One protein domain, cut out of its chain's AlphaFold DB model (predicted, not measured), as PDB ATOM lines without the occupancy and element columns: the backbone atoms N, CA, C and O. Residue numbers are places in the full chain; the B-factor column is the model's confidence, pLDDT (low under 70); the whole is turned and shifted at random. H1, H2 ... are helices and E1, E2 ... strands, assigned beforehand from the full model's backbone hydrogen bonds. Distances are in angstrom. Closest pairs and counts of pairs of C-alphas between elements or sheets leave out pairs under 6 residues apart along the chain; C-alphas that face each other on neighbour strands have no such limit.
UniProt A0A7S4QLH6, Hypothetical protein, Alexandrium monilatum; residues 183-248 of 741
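Overview. This is residues 183 to 248 of the 741 residues of the protein "Hypothetical protein" of Alexandrium monilatum (UniProt A0A7S4QLH6). A strongly twisted sheet of four strands, E1 to E4, has a helical hairpin, H1 and H2, at one end of the longest axis; the first part of H1 is over the sheet, and H2 only grazes it. The long link from H2 to E1 folds back along E1, with residues 205 to 206 paired beside residues 213 to 214. The printed part has 66 residues, with two named helices followed by four named strands; the sheet's order is E1, E2, E3, E4, antiparallel throughout, and the class is mixed, helices and strands. The whole is compact, with a radius of gyration of the C-alphas of 11.5 A and spans of 34 by 24 by 21 A.

Along the chain. In the sheet, E1 is residues 213 to 217, 12.8 A from first to last C-alpha, beginning with C-alpha 213 at (-29.620, 23.905, -2.331). E2 is residues 222 to 227, 16.2 A. E3 is residues 232 to 238, 17.8 A, and E4 is residues 241 to 247, 17.5 A, ending with C-alpha 247 at (-35.171, 14.005, 6.444). H1 is residues 183 to 192, 14.3 A, beginning with C-alpha 183 at (-21.171, 22.095, -6.042). H2 is residues 194 to 200, 10.6 A.

Arrangement. The strands form a meander, each the antiparallel neighbour of the one before, with E1 and E4 as edge strands. In the hairpin E1 and E2, N 215 and O 224 are 2.8 A apart, within hydrogen-bond range. In the hairpin E2 and E3, N 234 and O 225 are 2.8 A apart, and in the hairpin E3 and E4, N 235 and O 243 are 2.7 A apart, both within that range. E1 and E4 are apart. From edge to edge the strands' lines turn by 86 degrees. H1 is on the sheet at a height of 10.3 A, over E2, and runs along the strands, but only just, at 29 degrees to E2 on the local plane. The closest C-alphas of H1 and E1 are those of Pro 183 and Phe 214, 6.4 A apart. H2 only grazes the sheet with residues 197 to 200. H1 and H2 touch as a helical hairpin, with the C-alphas of Val 190 and Ala 197 closest at 4.3 A, at a shallow tilt of 23 degrees, opposite ways. In H1 and H2 every O i to N i+4 pair is within hydrogen-bond range.

Size, cuts and confidence. The two C-alphas farthest apart, those of Gly 194 and Gln 230, are 34.1 A apart. The printed part has no cut. The link H2 to E1, residues 201 to 212, is long, and the other links are tight. The model's mean pLDDT over the printed part is 94.0, and no printed residue is under 70.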
ATOM      1  N   PRO A 183     -22.067  22.509  -7.126       96.81
ATOM      2  CA  PRO A 183     -21.171  22.095  -6.042       96.81
ATOM      3  C   PRO A 183     -19.678  22.079  -6.422       96.81
ATOM      4  O   PRO A 183     -18.830  22.306  -5.553       96.81
ATOM      5  N   GLU A 184     -19.323  21.845  -7.685       96.00
ATOM      6  CA  GLU A 184     -17.933  21.920  -8.160       96.00
ATOM      7  C   GLU A 184     -17.445  23.367  -8.206       96.00
ATOM      8  O   GLU A 184     -16.357  23.650  -7.701       96.00
ATOM      9  N   LEU A 185     -18.284  24.291  -8.687       95.88
ATOM     10  CA  LEU A 185     -17.998  25.728  -8.662       95.88
ATOM     11  C   LEU A 185     -17.775  26.231  -7.229       95.88
ATOM     12  O   LEU A 185     -16.825  26.971  -6.968       95.88
ATOM     13  N   ILE A 186     -18.585  25.771  -6.264       96.88
ATOM     14  CA  ILE A 186     -18.395  26.107  -4.844       96.88
ATOM     15  C   ILE A 186     -17.065  25.537  -4.318       96.88
ATOM     16  O   ILE A 186     -16.307  26.264  -3.673       96.88
ATOM     17  N   LYS A 187     -16.735  24.263  -4.595       96.06
ATOM     18  CA  LYS A 187     -15.446  23.664  -4.180       96.06
ATOM     19  C   LYS A 187     -14.253  24.405  -4.789       96.06
ATOM     20  O   LYS A 187     -13.254  24.617  -4.098       96.06
ATOM     21  N   GLN A 188     -14.351  24.824  -6.049       95.31
ATOM     22  CA  GLN A 188     -13.302  25.576  -6.729       95.31
ATOM     23  C   GLN A 188     -13.137  26.966  -6.111       95.31
ATOM     24  O   GLN A 188     -12.019  27.342  -5.766       95.31
ATOM     25  N   ALA A 189     -14.234  27.693  -5.878       95.38
ATOM     26  CA  ALA A 189     -14.204  29.002  -5.228       95.38
ATOM     27  C   ALA A 189     -13.564  28.935  -3.831       95.38
ATOM     28  O   ALA A 189     -12.727  29.771  -3.490       95.38
ATOM     29  N   VAL A 190     -13.890  27.902  -3.045       96.31
ATOM     30  CA  VAL A 190     -13.261  27.660  -1.737       96.31
ATOM     31  C   VAL A 190     -11.770  27.329  -1.868       96.31
ATOM     32  O   VAL A 190     -10.979  27.798  -1.051       96.31
ATOM     33  N   SER A 191     -11.374  26.561  -2.889       95.12
ATOM     34  CA  SER A 191      -9.969  26.195  -3.135       95.12
ATOM     35  C   SER A 191      -9.114  27.386  -3.572       95.12
ATOM     36  O   SER A 191      -7.957  27.484  -3.173       95.12
ATOM     37  N   VAL A 192      -9.686  28.306  -4.358       95.50
ATOM     38  CA  VAL A 192      -9.036  29.566  -4.760       95.50
ATOM     39  C   VAL A 192      -8.876  30.506  -3.561       95.50
ATOM     40  O   VAL A 192      -7.874  31.216  -3.457       95.50
ATOM     41  N   GLY A 193      -9.829  30.489  -2.626       94.19
ATOM     42  CA  GLY A 193      -9.804  31.326  -1.430       94.19
ATOM     43  C   GLY A 193     -10.247  32.774  -1.685       94.19
ATOM     44  O   GLY A 193     -10.827  33.118  -2.716       94.19
ATOM     45  N   GLY A 194      -9.992  33.646  -0.706       94.81
ATOM     46  CA  GLY A 194     -10.300  35.076  -0.785       94.81
ATOM     47  C   GLY A 194     -11.797  35.406  -0.733       94.81
ATOM     48  O   GLY A 194     -12.607  34.640  -0.217       94.81
ATOM     49  N   ALA A 195     -12.167  36.562  -1.294       92.25
ATOM     50  CA  ALA A 195     -13.534  37.084  -1.223       92.25
ATOM     51  C   ALA A 195     -14.581  36.173  -1.895       92.25
ATOM     52  O   ALA A 195     -15.738  36.166  -1.478       92.25
ATOM     53  N   MET A 196     -14.187  35.386  -2.910       87.56
ATOM     54  CA  MET A 196     -15.084  34.405  -3.531       87.56
ATOM     55  C   MET A 196     -15.413  33.265  -2.567       87.56
ATOM     56  O   MET A 196     -16.586  32.934  -2.406       87.56
ATOM     57  N   ALA A 197     -14.405  32.708  -1.886       92.94
ATOM     58  CA  ALA A 197     -14.613  31.674  -0.878       92.94
ATOM     59  C   ALA A 197     -15.522  32.176   0.252       92.94
ATOM     60  O   ALA A 197     -16.471  31.485   0.614       92.94
ATOM     61  N   ASP A 198     -15.300  33.393   0.751       92.50
ATOM     62  CA  ASP A 198     -16.113  33.988   1.821       92.50
ATOM     63  C   ASP A 198     -17.580  34.228   1.405       92.50
ATOM     64  O   ASP A 198     -18.479  34.244   2.250       92.50
ATOM     65  N   GLY A 199     -17.836  34.396   0.104       91.62
ATOM     66  CA  GLY A 199     -19.176  34.587  -0.452       91.62
ATOM     67  C   GLY A 199     -20.015  33.309  -0.536       91.62
ATOM     68  O   GLY A 199     -21.240  33.400  -0.457       91.62
ATOM     69  N   VAL A 200     -19.381  32.139  -0.668       95.56
ATOM     70  CA  VAL A 200     -20.067  30.842  -0.865       95.56
ATOM     71  C   VAL A 200     -19.936  29.891   0.326       95.56
ATOM     72  O   VAL A 200     -20.789  29.030   0.543       95.56
ATOM     73  N   LYS A 201     -18.878  30.040   1.124       95.56
ATOM     74  CA  LYS A 201     -18.611  29.207   2.295       95.56
ATOM     75  C   LYS A 201     -19.666  29.451   3.372       95.56
ATOM     76  O   LYS A 201     -20.046  30.583   3.658       95.56
ATOM     77  N   ASP A 202     -20.145  28.364   3.969       95.81
ATOM     78  CA  ASP A 202     -21.152  28.354   5.030       95.81
ATOM     79  C   ASP A 202     -22.504  28.992   4.654       95.81
ATOM     80  O   ASP A 202     -23.340  29.203   5.540       95.81
ATOM     81  N   ARG A 203     -22.780  29.197   3.357       95.50
ATOM     82  CA  ARG A 203     -24.050  29.714   2.824       95.50
ATOM     83  C   ARG A 203     -24.730  28.705   1.901       95.50
ATOM     84  O   ARG A 203     -24.066  27.892   1.269       95.50
ATOM     85  N   TRP A 204     -26.061  28.750   1.857       96.75
ATOM     86  CA  TRP A 204     -26.852  27.960   0.916       96.75
ATOM     87  C   TRP A 204     -26.897  28.660  -0.442       96.75
ATOM     88  O   TRP A 204     -27.263  29.831  -0.521       96.75
ATOM     89  N   VAL A 205     -26.545  27.929  -1.492       96.81
ATOM     90  CA  VAL A 205     -26.570  28.355  -2.891       96.81
ATOM     91  C   VAL A 205     -27.600  27.493  -3.613       96.81
ATOM     92  O   VAL A 205     -27.502  26.269  -3.575       96.81
ATOM     93  N   LEU A 206     -28.601  28.118  -4.231       96.38
ATOM     94  CA  LEU A 206     -29.602  27.414  -5.031       96.38
ATOM     95  C   LEU A 206     -29.039  27.135  -6.424       96.38
ATOM     96  O   LEU A 206     -28.699  28.065  -7.154       96.38
ATOM     97  N   ASP A 207     -28.996  25.865  -6.795       96.44
ATOM     98  CA  ASP A 207     -28.762  25.445  -8.166       96.44
ATOM     99  C   ASP A 207     -30.047  25.671  -8.979       96.44
ATOM    100  O   ASP A 207     -31.119  25.147  -8.654       96.44
ATOM    101  N   LYS A 208     -29.958  26.517 -10.010       93.75
ATOM    102  CA  LYS A 208     -31.122  26.927 -10.804       93.75
ATOM    103  C   LYS A 208     -31.684  25.776 -11.636       93.75
ATOM    104  O   LYS A 208     -32.896  25.784 -11.867       93.75
ATOM    105  N   ASP A 209     -30.858  24.811 -12.019       92.88
ATOM    106  CA  ASP A 209     -31.236  23.732 -12.928       92.88
ATOM    107  C   ASP A 209     -31.830  22.573 -12.137       92.88
ATOM    108  O   ASP A 209     -32.944  22.129 -12.410       92.88
ATOM    109  N   THR A 210     -31.137  22.147 -11.077       93.88
ATOM    110  CA  THR A 210     -31.579  21.006 -10.259       93.88
ATOM    111  C   THR A 210     -32.589  21.377  -9.173       93.88
ATOM    112  O   THR A 210     -33.197  20.489  -8.581       93.88
ATOM    113  N   LYS A 211     -32.775  22.675  -8.882       96.00
ATOM    114  CA  LYS A 211     -33.583  23.191  -7.754       96.00
ATOM    115  C   LYS A 211     -33.119  22.700  -6.375       96.00
ATOM    116  O   LYS A 211     -33.861  22.793  -5.396       96.00
ATOM    117  N   LEU A 212     -31.882  22.214  -6.282       96.12
ATOM    118  CA  LEU A 212     -31.258  21.769  -5.042       96.12
ATOM    119  C   LEU A 212     -30.470  22.910  -4.397       96.12
ATOM    120  O   LEU A 212     -29.854  23.729  -5.078       96.12
ATOM    121  N   TYR A 213     -30.452  22.955  -3.068       97.38
ATOM    122  CA  TYR A 213     -29.620  23.905  -2.331       97.38
ATOM    123  C   TYR A 213     -28.318  23.235  -1.911       97.38
ATOM    124  O   TYR A 213     -28.350  22.211  -1.241       97.38
ATOM    125  N   PHE A 214     -27.175  23.839  -2.220       97.75
ATOM    126  CA  PHE A 214     -25.857  23.358  -1.814       97.75
ATOM    127  C   PHE A 214     -25.225  24.290  -0.785       97.75
ATOM    128  O   PHE A 214     -25.319  25.509  -0.897       97.75
ATOM    129  N   ARG A 215     -24.561  23.733   0.227       97.44
ATOM    130  CA  ARG A 215     -23.817  24.499   1.233       97.44
ATOM    131  C   ARG A 215     -22.516  23.805   1.573       97.44
ATOM    132  O   ARG A 215     -22.515  22.713   2.142       97.44
ATOM    133  N   TYR A 216     -21.405  24.479   1.311       97.62
ATOM    134  CA  TYR A 216     -20.099  24.004   1.744       97.62
ATOM    135  C   TYR A 216     -19.850  24.409   3.197       97.62
ATOM    136  O   TYR A 216     -19.714  25.597   3.494       97.62
ATOM    137  N   ASN A 217     -19.806  23.431   4.103       96.94
ATOM    138  CA  ASN A 217     -19.483  23.668   5.505       96.94
ATOM    139  C   ASN A 217     -17.969  23.819   5.651       96.94
ATOM    140  O   ASN A 217     -17.202  22.874   5.465       96.94
ATOM    141  N   GLY A 218     -17.546  25.025   6.011       95.00
ATOM    142  CA  GLY A 218     -16.153  25.398   6.138       95.00
ATOM    143  C   GLY A 218     -15.382  24.684   7.239       95.00
ATOM    144  O   GLY A 218     -14.161  24.573   7.142       95.00
ATOM    145  N   ALA A 219     -16.080  24.232   8.281       94.38
ATOM    146  CA  ALA A 219     -15.485  23.553   9.424       94.38
ATOM    147  C   ALA A 219     -15.284  22.057   9.154       94.38
ATOM    148  O   ALA A 219     -14.232  21.516   9.484       94.38
ATOM    149  N   THR A 220     -16.266  21.397   8.531       95.75
ATOM    150  CA  THR A 220     -16.200  19.953   8.238       95.75
ATOM    151  C   THR A 220     -15.631  19.638   6.857       95.75
ATOM    152  O   THR A 220     -15.352  18.479   6.567       95.75
ATOM    153  N   GLN A 221     -15.462  20.652   6.000       96.56
ATOM    154  CA  GLN A 221     -15.083  20.512   4.590       96.56
ATOM    155  C   GLN A 221     -16.041  19.622   3.775       96.56
ATOM    156  O   GLN A 221     -15.658  19.045   2.758       96.56
ATOM    157  N   GLN A 222     -17.303  19.517   4.204       97.38
ATOM    158  CA  GLN A 222     -18.335  18.724   3.537       97.38
ATOM    159  C   GLN A 222     -19.320  19.612   2.776       97.38
ATOM    160  O   GLN A 222     -19.712  20.685   3.243       97.38
ATOM    161  N   MET A 223     -19.753  19.136   1.608       97.81
ATOM    162  CA  MET A 223     -20.814  19.762   0.828       97.81
ATOM    163  C   MET A 223     -22.155  19.162   1.242       97.81
ATOM    164  O   MET A 223     -22.401  17.985   1.000       97.81
ATOM    165  N   HIS A 224     -23.022  19.960   1.848       97.44
ATOM    166  CA  HIS A 224     -24.392  19.560   2.141       97.44
ATOM    167  C   HIS A 224     -25.288  19.918   0.962       97.44
ATOM    168  O   HIS A 224     -25.099  20.961   0.339       97.44
ATOM    169  N   CYS A 225     -26.261  19.067   0.673       97.38
ATOM    170  CA  CYS A 225     -27.287  19.296  -0.329       97.38
ATOM    171  C   CYS A 225     -28.664  19.139   0.320       97.38
ATOM    172  O   CYS A 225     -28.911  18.152   1.007       97.38
ATOM    173  N   TRP A 226     -29.547  20.110   0.133       96.81
ATOM    174  CA  TRP A 226     -30.926  20.079   0.600       96.81
ATOM    175  C   TRP A 226     -31.864  19.985  -0.599       96.81
ATOM    176  O   TRP A 226     -31.853  20.863  -1.467       96.81
ATOM    177  N   ASN A 227     -32.678  18.929  -0.623       95.06
ATOM    178  CA  ASN A 227     -33.747  18.763  -1.593       95.06
ATOM    179  C   ASN A 227     -35.073  19.258  -0.983       95.06
ATOM    180  O   ASN A 227     -35.641  18.559  -0.134       95.06
ATOM    181  N   PRO A 228     -35.589  20.426  -1.404       92.69
ATOM    182  CA  PRO A 228     -36.817  20.984  -0.847       92.69
ATOM    183  C   PRO A 228     -38.063  20.154  -1.177       92.69
ATOM    184  O   PRO A 228     -39.005  20.152  -0.386       92.69
ATOM    185  N   GLU A 229     -38.072  19.434  -2.304       85.56
ATOM    186  CA  GLU A 229     -39.216  18.621  -2.736       85.56
ATOM    187  C   GLU A 229     -39.373  17.359  -1.889       85.56
ATOM    188  O   GLU A 229     -40.488  16.954  -1.562       85.56
ATOM    189  N   GLN A 230     -38.250  16.752  -1.507       85.44
ATOM    190  CA  GLN A 230     -38.231  15.552  -0.668       85.44
ATOM    191  C   GLN A 230     -38.172  15.884   0.827       85.44
ATOM    192  O   GLN A 230     -38.496  15.041   1.659       85.44
ATOM    193  N   GLY A 231     -37.758  17.104   1.179       90.50
ATOM    194  CA  GLY A 231     -37.462  17.465   2.559       90.50
ATOM    195  C   GLY A 231     -36.251  16.704   3.109       90.50
ATOM    196  O   GLY A 231     -36.202  16.433   4.305       90.50
ATOM    197  N   CYS A 232     -35.292  16.336   2.257       91.44
ATOM    198  CA  CYS A 232     -34.146  15.498   2.615       91.44
ATOM    199  C   CYS A 232     -32.829  16.273   2.519       91.44
ATOM    200  O   CYS A 232     -32.623  17.079   1.608       91.44
ATOM    201  N   MET A 233     -31.917  15.998   3.451       95.25
ATOM    202  CA  MET A 233     -30.555  16.514   3.458       95.25
ATOM    203  C   MET A 233     -29.565  15.397   3.139       95.25
ATOM    204  O   MET A 233     -29.643  14.301   3.691       95.25
ATOM    205  N   TYR A 234     -28.600  15.710   2.286       96.31
ATOM    206  CA  TYR A 234     -27.571  14.808   1.793       96.31
ATOM    207  C   TYR A 234     -26.177  15.416   1.988       96.31
ATOM    208  O   TYR A 234     -26.026  16.637   2.063       96.31
ATOM    209  N   ILE A 235     -25.142  14.580   2.002       97.00
ATOM    210  CA  ILE A 235     -23.750  14.972   1.778       97.00
ATOM    211  C   ILE A 235     -23.410  14.674   0.322       97.00
ATOM    212  O   ILE A 235     -23.375  13.521  -0.101       97.00
ATOM    213  N   TRP A 236     -23.105  15.712  -0.446       97.50
ATOM    214  CA  TRP A 236     -22.586  15.570  -1.798       97.50
ATOM    215  C   TRP A 236     -21.091  15.233  -1.757       97.50
ATOM    216  O   TRP A 236     -20.275  16.011  -1.249       97.50
ATOM    217  N   LYS A 237     -20.716  14.066  -2.288       94.62
ATOM    218  CA  LYS A 237     -19.316  13.621  -2.346       94.62
ATOM    219  C   LYS A 237     -18.663  14.041  -3.658       94.62
ATOM    220  O   LYS A 237     -17.653  14.751  -3.651       94.62
ATOM    221  N   GLU A 238     -19.269  13.611  -4.755       93.12
ATOM    222  CA  GLU A 238     -18.794  13.744  -6.133       93.12
ATOM    223  C   GLU A 238     -19.989  13.686  -7.098       93.12
ATOM    224  O   GLU A 238     -21.125  13.426  -6.685       93.12
ATOM    225  N   ARG A 239     -19.756  13.946  -8.389       89.06
ATOM    226  CA  ARG A 239     -20.810  13.948  -9.410       89.06
ATOM    227  C   ARG A 239     -21.535  12.596  -9.435       89.06
ATOM    228  O   ARG A 239     -20.910  11.553  -9.592       89.06
ATOM    229  N   GLY A 240     -22.856  12.626  -9.254       86.12
ATOM    230  CA  GLY A 240     -23.698  11.426  -9.201       86.12
ATOM    231  C   GLY A 240     -23.647  10.640  -7.885       86.12
ATOM    232  O   GLY A 240     -24.228   9.562  -7.817       86.12
ATOM    233  N   LYS A 241     -22.980  11.147  -6.837       90.12
ATOM    234  CA  LYS A 241     -22.871  10.453  -5.547       90.12
ATOM    235  C   LYS A 241     -23.197  11.361  -4.370       90.12
ATOM    236  O   LYS A 241     -22.450  12.283  -4.025       90.12
ATOM    237  N   MET A 242     -24.308  11.042  -3.725       94.50
ATOM    238  CA  MET A 242     -24.833  11.738  -2.561       94.50
ATOM    239  C   MET A 242     -25.126  10.713  -1.468       94.50
ATOM    240  O   MET A 242     -25.726   9.678  -1.739       94.50
ATOM    241  N   ASP A 243     -24.701  10.999  -0.245       89.06
ATOM    242  CA  ASP A 243     -25.049  10.197   0.926       89.06
ATOM    243  C   ASP A 243     -26.227  10.855   1.638       89.06
ATOM    244  O   ASP A 243     -26.170  12.043   1.950       89.06
ATOM    245  N   PHE A 244     -27.281  10.108   1.936       91.69
ATOM    246  CA  PHE A 244     -28.379  10.613   2.756       91.69
ATOM    247  C   PHE A 244     -27.906  10.906   4.190       91.69
ATOM    248  O   PHE A 244     -27.207  10.090   4.789       91.69
ATOM    249  N   LEU A 245     -28.291  12.063   4.743       90.94
ATOM    250  CA  LEU A 245     -27.990  12.436   6.129       90.94
ATOM    251  C   LEU A 245     -29.231  12.326   7.026       90.94
ATOM    252  O   LEU A 245     -29.189  11.639   8.040       90.94
ATOM    253  N   TRP A 246     -30.319  13.021   6.680       89.69
ATOM    254  CA  TRP A 246     -31.591  13.000   7.421       89.69
ATOM    255  C   TRP A 246     -32.727  13.625   6.599       89.69
ATOM    256  O   TRP A 246     -32.479  14.343   5.631       89.69
ATOM    257  N   ALA A 247     -33.974  13.389   7.012       82.94
ATOM    258  CA  ALA A 247     -35.171  14.005   6.444       82.94
ATOM    259  C   ALA A 247     -35.856  14.911   7.476       82.94
ATOM    260  O   ALA A 247     -35.936  14.575   8.660       82.94
ATOM    261  N   SER A 248     -36.345  16.067   7.033       82.44
ATOM    262  CA  SER A 248     -37.040  17.025   7.883       82.44
ATOM    263  C   SER A 248     -38.353  16.453   8.403       82.44
ATOM    264  O   SER A 248     -39.190  16.035   7.604       82.44
TER     265      SER A 248